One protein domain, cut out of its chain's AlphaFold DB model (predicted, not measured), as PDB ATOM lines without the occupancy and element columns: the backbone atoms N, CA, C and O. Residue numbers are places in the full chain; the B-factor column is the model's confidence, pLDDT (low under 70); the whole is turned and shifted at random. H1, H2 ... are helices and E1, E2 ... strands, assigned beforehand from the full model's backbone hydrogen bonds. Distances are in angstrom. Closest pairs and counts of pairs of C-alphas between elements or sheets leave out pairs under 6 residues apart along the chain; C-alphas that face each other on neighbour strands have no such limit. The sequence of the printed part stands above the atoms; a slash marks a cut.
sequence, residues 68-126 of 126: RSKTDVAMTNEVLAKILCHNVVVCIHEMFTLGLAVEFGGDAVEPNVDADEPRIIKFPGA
ATOM      1  N   ARG A  68     183.411 112.891 154.974       95.38
ATOM      2  CA  ARG A  68     183.701 112.661 156.410       95.38
ATOM      3  C   ARG A  68     184.410 111.341 156.693       95.38
ATOM      4  O   ARG A  68     184.993 111.178 157.766       95.38
ATOM      5  N   SER A  69     184.328 110.400 155.763       96.50
ATOM      6  CA  SER A  69     184.971 109.094 155.858       96.50
ATOM      7  C   SER A  69     186.497 109.212 155.941       96.50
ATOM      8  O   SER A  69     187.087 110.134 155.387       96.50
ATOM      9  N   LYS A  70     187.147 108.280 156.655       95.56
ATOM     10  CA  LYS A  70     188.596 108.340 156.948       95.56
ATOM     11  C   LYS A  70     189.456 107.387 156.120       95.56
ATOM     12  O   LYS A  70     190.657 107.597 156.014       95.56
ATOM     13  N   THR A  71     188.870 106.310 155.605       97.75
ATOM     14  CA  THR A  71     189.571 105.345 154.752       97.75
ATOM     15  C   THR A  71     189.246 105.639 153.297       97.75
ATOM     16  O   THR A  71     188.133 106.061 152.989       97.75
ATOM     17  N   ASP A  72     190.193 105.376 152.401       97.50
ATOM     18  CA  ASP A  72     190.047 105.653 150.968       97.50
ATOM     19  C   ASP A  72     188.811 104.970 150.349       97.50
ATOM     20  O   ASP A  72     188.002 105.596 149.660       97.50
ATOM     21  N   VAL A  73     188.580 103.705 150.717       98.19
ATOM     22  CA  VAL A  73     187.394 102.939 150.298       98.19
ATOM     23  C   VAL A  73     186.104 103.595 150.796       98.19
ATOM     24  O   VAL A  73     185.153 103.752 150.034       98.19
ATOM     25  N   ALA A  74     186.056 104.011 152.064       97.88
ATOM     26  CA  ALA A  74     184.862 104.642 152.619       97.88
ATOM     27  C   ALA A  74     184.620 106.037 152.020       97.88
ATOM     28  O   ALA A  74     183.476 106.382 151.744       97.88
ATOM     29  N   MET A  75     185.677 106.811 151.755       97.81
ATOM     30  CA  MET A  75     185.587 108.105 151.072       97.81
ATOM     31  C   MET A  75     185.026 107.952 149.657       97.81
ATOM     32  O   MET A  75     184.117 108.686 149.273       97.81
ATOM     33  N   THR A  76     185.518 106.963 148.910       97.69
ATOM     34  CA  THR A  76     185.012 106.641 147.571       97.69
ATOM     35  C   THR A  76     183.535 106.256 147.626       97.69
ATOM     36  O   THR A  76     182.721 106.826 146.900       97.69
ATOM     37  N   ASN A  77     183.161 105.361 148.543       97.88
ATOM     38  CA  ASN A  77     181.770 104.945 148.721       97.88
ATOM     39  C   ASN A  77     180.858 106.108 149.133       97.88
ATOM     40  O   ASN A  77     179.731 106.195 148.654       97.88
ATOM     41  N   GLU A  78     181.333 107.028 149.976       97.56
ATOM     42  CA  GLU A  78     180.584 108.223 150.373       97.56
ATOM     43  C   GLU A  78     180.297 109.130 149.172       97.56
ATOM     44  O   GLU A  78     179.165 109.583 148.991       97.56
ATOM     45  N   VAL A  79     181.296 109.369 148.318       96.75
ATOM     46  CA  VAL A  79     181.115 110.159 147.093       96.75
ATOM     47  C   VAL A  79     180.145 109.462 146.138       96.75
ATOM     48  O   VAL A  79     179.212 110.103 145.658       96.75
ATOM     49  N   LEU A  80     180.304 108.155 145.906       97.25
ATOM     50  CA  LEU A  80     179.400 107.379 145.050       97.25
ATOM     51  C   LEU A  80     177.956 107.407 145.568       97.25
ATOM     52  O   LEU A  80     177.027 107.624 144.789       97.25
ATOM     53  N   ALA A  81     177.761 107.276 146.881       97.25
ATOM     54  CA  ALA A  81     176.447 107.372 147.506       97.25
ATOM     55  C   ALA A  81     175.819 108.763 147.317       97.25
ATOM     56  O   ALA A  81     174.633 108.860 147.014       97.25
ATOM     57  N   LYS A  82     176.598 109.851 147.420       96.88
ATOM     58  CA  LYS A  82     176.096 111.208 147.133       96.88
ATOM     59  C   LYS A  82     175.627 111.361 145.689       96.88
ATOM     60  O   LYS A  82     174.604 112.004 145.462       96.88
ATOM     61  N   ILE A  83     176.345 110.777 144.728       96.94
ATOM     62  CA  ILE A  83     175.941 110.789 143.315       96.94
ATOM     63  C   ILE A  83     174.648 109.993 143.114       96.94
ATOM     64  O   ILE A  83     173.716 110.497 142.490       96.94
ATOM     65  N   LEU A  84     174.547 108.796 143.698       97.38
ATOM     66  CA  LEU A  84     173.327 107.989 143.640       97.38
ATOM     67  C   LEU A  84     172.122 108.748 144.220       97.38
ATOM     68  O   LEU A  84     171.088 108.869 143.566       97.38
ATOM     69  N   CYS A  85     172.275 109.324 145.413       97.62
ATOM     70  CA  CYS A  85     171.231 110.117 146.058       97.62
ATOM     71  C   CYS A  85     170.860 111.365 145.245       97.62
ATOM     72  O   CYS A  85     169.688 111.733 145.197       97.62
ATOM     73  N   HIS A  86     171.827 112.021 144.592       97.00
ATOM     74  CA  HIS A  86     171.545 113.145 143.701       97.00
ATOM     75  C   HIS A  86     170.660 112.734 142.527       97.00
ATOM     76  O   HIS A  86     169.661 113.405 142.278       97.00
ATOM     77  N   ASN A  87     170.967 111.612 141.872       96.06
ATOM     78  CA  ASN A  87     170.160 111.108 140.763       96.06
ATOM     79  C   ASN A  87     168.718 110.827 141.204       96.06
ATOM     80  O   ASN A  87     167.785 111.235 140.523       96.06
ATOM     81  N   VAL A  88     168.525 110.211 142.375       95.50
ATOM     82  CA  VAL A  88     167.182 109.965 142.931       95.50
ATOM     83  C   VAL A  88     166.433 111.275 143.189       95.50
ATOM     84  O   VAL A  88     165.268 111.395 142.822       95.50
ATOM     85  N   VAL A  89     167.095 112.279 143.776       96.06
ATOM     86  CA  VAL A  89     166.493 113.604 144.007       96.06
ATOM     87  C   VAL A  89     166.060 114.257 142.696       96.06
ATOM     88  O   VAL A  89     164.962 114.804 142.642       96.06
ATOM     89  N   VAL A  90     166.899 114.199 141.657       95.19
ATOM     90  CA  VAL A  90     166.574 114.758 140.338       95.19
ATOM     91  C   VAL A  90     165.403 114.007 139.712       95.19
ATOM     92  O   VAL A  90     164.443 114.649 139.314       95.19
ATOM     93  N   CYS A  91     165.406 112.670 139.708       92.94
ATOM     94  CA  CYS A  91     164.281 111.889 139.183       92.94
ATOM     95  C   CYS A  91     162.956 112.260 139.862       92.94
ATOM     96  O   CYS A  91     161.972 112.524 139.181       92.94
ATOM     97  N   ILE A  92     162.942 112.344 141.195       92.00
ATOM     98  CA  ILE A  92     161.746 112.744 141.948       92.00
ATOM     99  C   ILE A  92     161.337 114.183 141.599       92.00
ATOM    100  O   ILE A  92     160.155 114.460 141.416       92.00
ATOM    101  N   HIS A  93     162.294 115.108 141.498       93.06
ATOM    102  CA  HIS A  93     162.014 116.493 141.124       93.06
ATOM    103  C   HIS A  93     161.377 116.603 139.732       93.06
ATOM    104  O   HIS A  93     160.377 117.304 139.574       93.06
ATOM    105  N   GLU A  94     161.914 115.881 138.750       91.12
ATOM    106  CA  GLU A  94     161.385 115.853 137.385       91.12
ATOM    107  C   GLU A  94     160.001 115.199 137.327       91.12
ATOM    108  O   GLU A  94     159.140 115.683 136.599       91.12
ATOM    109  N   MET A  95     159.740 114.169 138.142       88.31
ATOM    110  CA  MET A  95     158.401 113.576 138.255       88.31
ATOM    111  C   MET A  95     157.355 114.631 138.624       88.31
ATOM    112  O   MET A  95     156.356 114.770 137.925       88.31
ATOM    113  N   PHE A  96     157.601 115.427 139.669       87.94
ATOM    114  CA  PHE A  96     156.671 116.491 140.059       87.94
ATOM    115  C   PHE A  96     156.617 117.633 139.039       87.94
ATOM    116  O   PHE A  96     155.539 118.154 138.768       87.94
ATOM    117  N   THR A  97     157.757 118.009 138.454       89.12
ATOM    118  CA  THR A  97     157.842 119.108 137.475       89.12
ATOM    119  C   THR A  97     157.077 118.793 136.190       89.12
ATOM    120  O   THR A  97     156.441 119.674 135.617       89.12
ATOM    121  N   LEU A  98     157.096 117.532 135.755       87.19
ATOM    122  CA  LEU A  98     156.398 117.056 134.562       87.19
ATOM    123  C   LEU A  98     154.957 116.591 134.843       87.19
ATOM    124  O   LEU A  98     154.281 116.148 133.916       87.19
ATOM    125  N   GLY A  99     154.485 116.669 136.094       84.06
ATOM    126  CA  GLY A  99     153.148 116.202 136.481       84.06
ATOM    127  C   GLY A  99     152.970 114.684 136.359       84.06
ATOM    128  O   GLY A  99     151.878 114.209 136.052       84.06
ATOM    129  N   LEU A 100     154.050 113.923 136.555       83.25
ATOM    130  CA  LEU A 100     154.048 112.467 136.497       83.25
ATOM    131  C   LEU A 100     153.644 111.888 137.855       83.25
ATOM    132  O   LEU A 100     154.297 112.131 138.872       83.25
ATOM    133  N   ALA A 101     152.601 111.067 137.857       79.75
ATOM    134  CA  ALA A 101     152.288 110.188 138.973       79.75
ATOM    135  C   ALA A 101     153.055 108.875 138.783       79.75
ATOM    136  O   ALA A 101     153.060 108.303 137.696       79.75
ATOM    137  N   VAL A 102     153.740 108.396 139.819       75.25
ATOM    138  CA  VAL A 102     154.500 107.145 139.739       75.25
ATOM    139  C   VAL A 102     153.912 106.127 140.695       75.25
ATOM    140  O   VAL A 102     153.826 106.372 141.897       75.25
ATOM    141  N   GLU A 103     153.553 104.973 140.142       77.81
ATOM    142  CA  GLU A 103     153.091 103.811 140.892       77.81
ATOM    143  C   GLU A 103     154.115 102.680 140.767       77.81
ATOM    144  O   GLU A 103     154.551 102.311 139.672       77.81
ATOM    145  N   PHE A 104     154.496 102.115 141.910       79.69
ATOM    146  CA  PHE A 104     155.400 100.971 141.978       79.69
ATOM    147  C   PHE A 104     154.590  99.689 142.190       79.69
ATOM    148  O   PHE A 104     153.789  99.626 143.122       79.69
ATOM    149  N   GLY A 105     154.814  98.666 141.357       72.88
ATOM    150  CA  GLY A 105     154.188  97.346 141.525       72.88
ATOM    151  C   GLY A 105     152.781  97.196 140.930       72.88
ATOM    152  O   GLY A 105     152.044  96.314 141.356       72.88
ATOM    153  N   GLY A 106     152.400  98.043 139.969       68.00
ATOM    154  CA  GLY A 106     151.153  97.902 139.207       68.00
ATOM    155  C   GLY A 106     151.373  97.279 137.825       68.00
ATOM    156  O   GLY A 106     152.454  97.410 137.250       68.00
ATOM    157  N   ASP A 107     150.337  96.648 137.263       66.31
ATOM    158  CA  ASP A 107     150.346  96.187 135.867       66.31
ATOM    159  C   ASP A 107     150.529  97.373 134.921       66.31
ATOM    160  O   ASP A 107     149.871  98.396 135.111       66.31
ATOM    161  N   ALA A 108     151.390  97.246 133.907       58.38
ATOM    162  CA  ALA A 108     151.606  98.296 132.915       58.38
ATOM    163  C   ALA A 108     150.267  98.688 132.261       58.38
ATOM    164  O   ALA A 108     149.616  97.869 131.618       58.38
ATOM    165  N   VAL A 109     149.858  99.943 132.443       59.06
ATOM    166  CA  VAL A 109     148.687 100.537 131.790       59.06
ATOM    167  C   VAL A 109     149.196 101.665 130.904       59.06
ATOM    168  O   VAL A 109     150.147 102.355 131.277       59.06
ATOM    169  N   GLU A 110     148.589 101.821 129.728       59.53
ATOM    170  CA  GLU A 110     148.873 102.928 128.814       59.53
ATOM    171  C   GLU A 110     148.760 104.268 129.566       59.53
ATOM    172  O   GLU A 110     147.788 104.472 130.303       59.53
ATOM    173  N   PRO A 111     149.741 105.175 129.432       59.66
ATOM    174  CA  PRO A 111     149.699 106.461 130.115       59.66
ATOM    175  C   PRO A 111     148.442 107.230 129.692       59.66
ATOM    176  O   PRO A 111     148.190 107.395 128.498       59.66
ATOM    177  N   ASN A 112     147.660 107.712 130.667       60.66
ATOM    178  CA  ASN A 112     146.464 108.504 130.383       60.66
ATOM    179  C   ASN A 112     146.871 109.796 129.641       60.66
ATOM    180  O   ASN A 112     147.761 110.523 130.091       60.66
ATOM    181  N   VAL A 113     146.287 110.030 128.461       61.03
ATOM    182  CA  VAL A 113     146.669 111.123 127.541       61.03
ATOM    183  C   VAL A 113     145.844 112.391 127.801       61.03
ATOM    184  O   VAL A 113     146.178 113.460 127.285       61.03
ATOM    185  N   ASP A 114     144.802 112.296 128.627       62.81
ATOM    186  CA  ASP A 114     143.917 113.411 128.945       62.81
ATOM    187  C   ASP A 114     144.631 114.474 129.797       62.81
ATOM    188  O   ASP A 114     145.278 114.184 130.800       62.81
ATOM    189  N   ALA A 115     144.535 115.735 129.366       58.38
ATOM    190  CA  ALA A 115     145.349 116.847 129.868       58.38
ATOM    191  C   ALA A 115     145.033 117.299 131.310       58.38
ATOM    192  O   ALA A 115     145.749 118.149 131.834       58.38
ATOM    193  N   ASP A 116     143.973 116.761 131.919       64.38
ATOM    194  CA  ASP A 116     143.459 117.188 133.229       64.38
ATOM    195  C   ASP A 116     143.855 116.233 134.374       64.38
ATOM    196  O   ASP A 116     143.675 116.554 135.549       64.38
ATOM    197  N   GLU A 117     144.448 115.076 134.054       63.78
ATOM    198  CA  GLU A 117     144.921 114.092 135.033       63.78
ATOM    199  C   GLU A 117     146.449 113.920 134.966       63.78
ATOM    200  O   GLU A 117     147.050 114.004 133.891       63.78
ATOM    201  N   PRO A 118     147.123 113.684 136.109       65.69
ATOM    202  CA  PRO A 118     148.560 113.451 136.118       65.69
ATOM    203  C   PRO A 118     148.893 112.195 135.309       65.69
ATOM    204  O   PRO A 118     148.264 111.148 135.460       65.69
ATOM    205  N   ARG A 119     149.925 112.274 134.466       74.75
ATOM    206  CA  ARG A 119     150.355 111.136 133.644       74.75
ATOM    207  C   ARG A 119     150.943 110.053 134.543       74.75
ATOM    208  O   ARG A 119     152.000 110.256 135.138       74.75
ATOM    209  N   ILE A 120     150.272 108.907 134.633       72.12
ATOM    210  CA  ILE A 120     150.715 107.791 135.476       72.12
ATOM    211  C   ILE A 120     151.752 106.947 134.724       72.12
ATOM    212  O   ILE A 120     151.467 106.423 133.649       72.12
ATOM    213  N   ILE A 121     152.944 106.785 135.302       74.56
ATOM    214  CA  ILE A 121     153.961 105.822 134.858       74.56
ATOM    215  C   ILE A 121     154.018 104.679 135.871       74.56
ATOM    216  O   ILE A 121     154.264 104.900 137.059       74.56
ATOM    217  N   LYS A 122     153.825 103.448 135.389       71.56
ATOM    218  CA  LYS A 122     153.884 102.234 136.207       71.56
ATOM    219  C   LYS A 122     155.202 101.508 135.999       71.56
ATOM    220  O   LYS A 122     155.565 101.190 134.867       71.56
ATOM    221  N   PHE A 123     155.905 101.229 137.092       70.06
ATOM    222  CA  PHE A 123     157.111 100.407 137.062       70.06
ATOM    223  C   PHE A 123     156.775  98.966 137.466       70.06
ATOM    224  O   PHE A 123     156.080  98.776 138.473       70.06
ATOM    225  N   PRO A 124     157.270  97.958 136.720       71.31
ATOM    226  CA  PRO A 124     157.055  96.560 137.070       71.31
ATOM    227  C   PRO A 124     157.610  96.268 138.468       71.31
ATOM    228  O   PRO A 124     158.665  96.779 138.852       71.31
ATOM    229  N   GLY A 125     156.875  95.460 139.233       72.38
ATOM    230  CA  GLY A 125     157.346  94.936 140.514       72.38
ATOM    231  C   GLY A 125     158.514  93.964 140.327       72.38
ATOM    232  O   GLY A 125     158.636  93.341 139.271       72.38
ATOM    233  N   ALA A 126     159.372  93.876 141.346       57.38
ATOM    234  CA  ALA A 126     160.418  92.857 141.443       57.38
ATOM    235  C   ALA A 126     159.837  91.488 141.822       57.38
ATOM    236  O   ALA A 126     158.853  91.470 142.597       57.38
TER     237      ALA A 126
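AT A GLANCE: This is residues 68 to 126 of the 126 residues of the protein "IS4/IS5 family transposase" of Limnoglobus roseus (UniProt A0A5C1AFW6). One long helix, H1, sticks out as an arm, with residues 70 to 76 and 80 to 91 standing free, and at its far end the chain turns a corner into a small head of two parallel strands, E1 and E2, joined by a long loop. The 59 printed residues run H1, E1, E2, a mixed class, extended, with a radius of gyration of the C-alphas of 17.0 A and spans of 53 by 26 by 10 A.

IN THESE COORDINATES: Find C-alpha 72 at (190.047, 105.653, 150.968); from there H1, residues 72 to 97, runs 37.4 A. E1 holds residues 100 to 104 and E2 residues 119 to 123, ending at C-alpha 123 at (157.111, 100.407, 137.062).

HOW THE PARTS SIT: In H1, every O i to N i+4 pair is within hydrogen-bond range. Its closest C-alphas to E1 are those of Met 95 and Ala 101, 7.0 A apart. H1 and E2 are apart. E1 and E2 are parallel neighbours at 25 degrees; look for N 121 and O 101, 2.8 A, within hydrogen-bond range.

THE WHOLE: The C-alphas farthest apart, Thr 71 and Asp 114, are 53.1 A apart. The printed part has no cut. The link from E1 to E2 is long, and pLDDT is under 70 at residues 106 to 118 and 126.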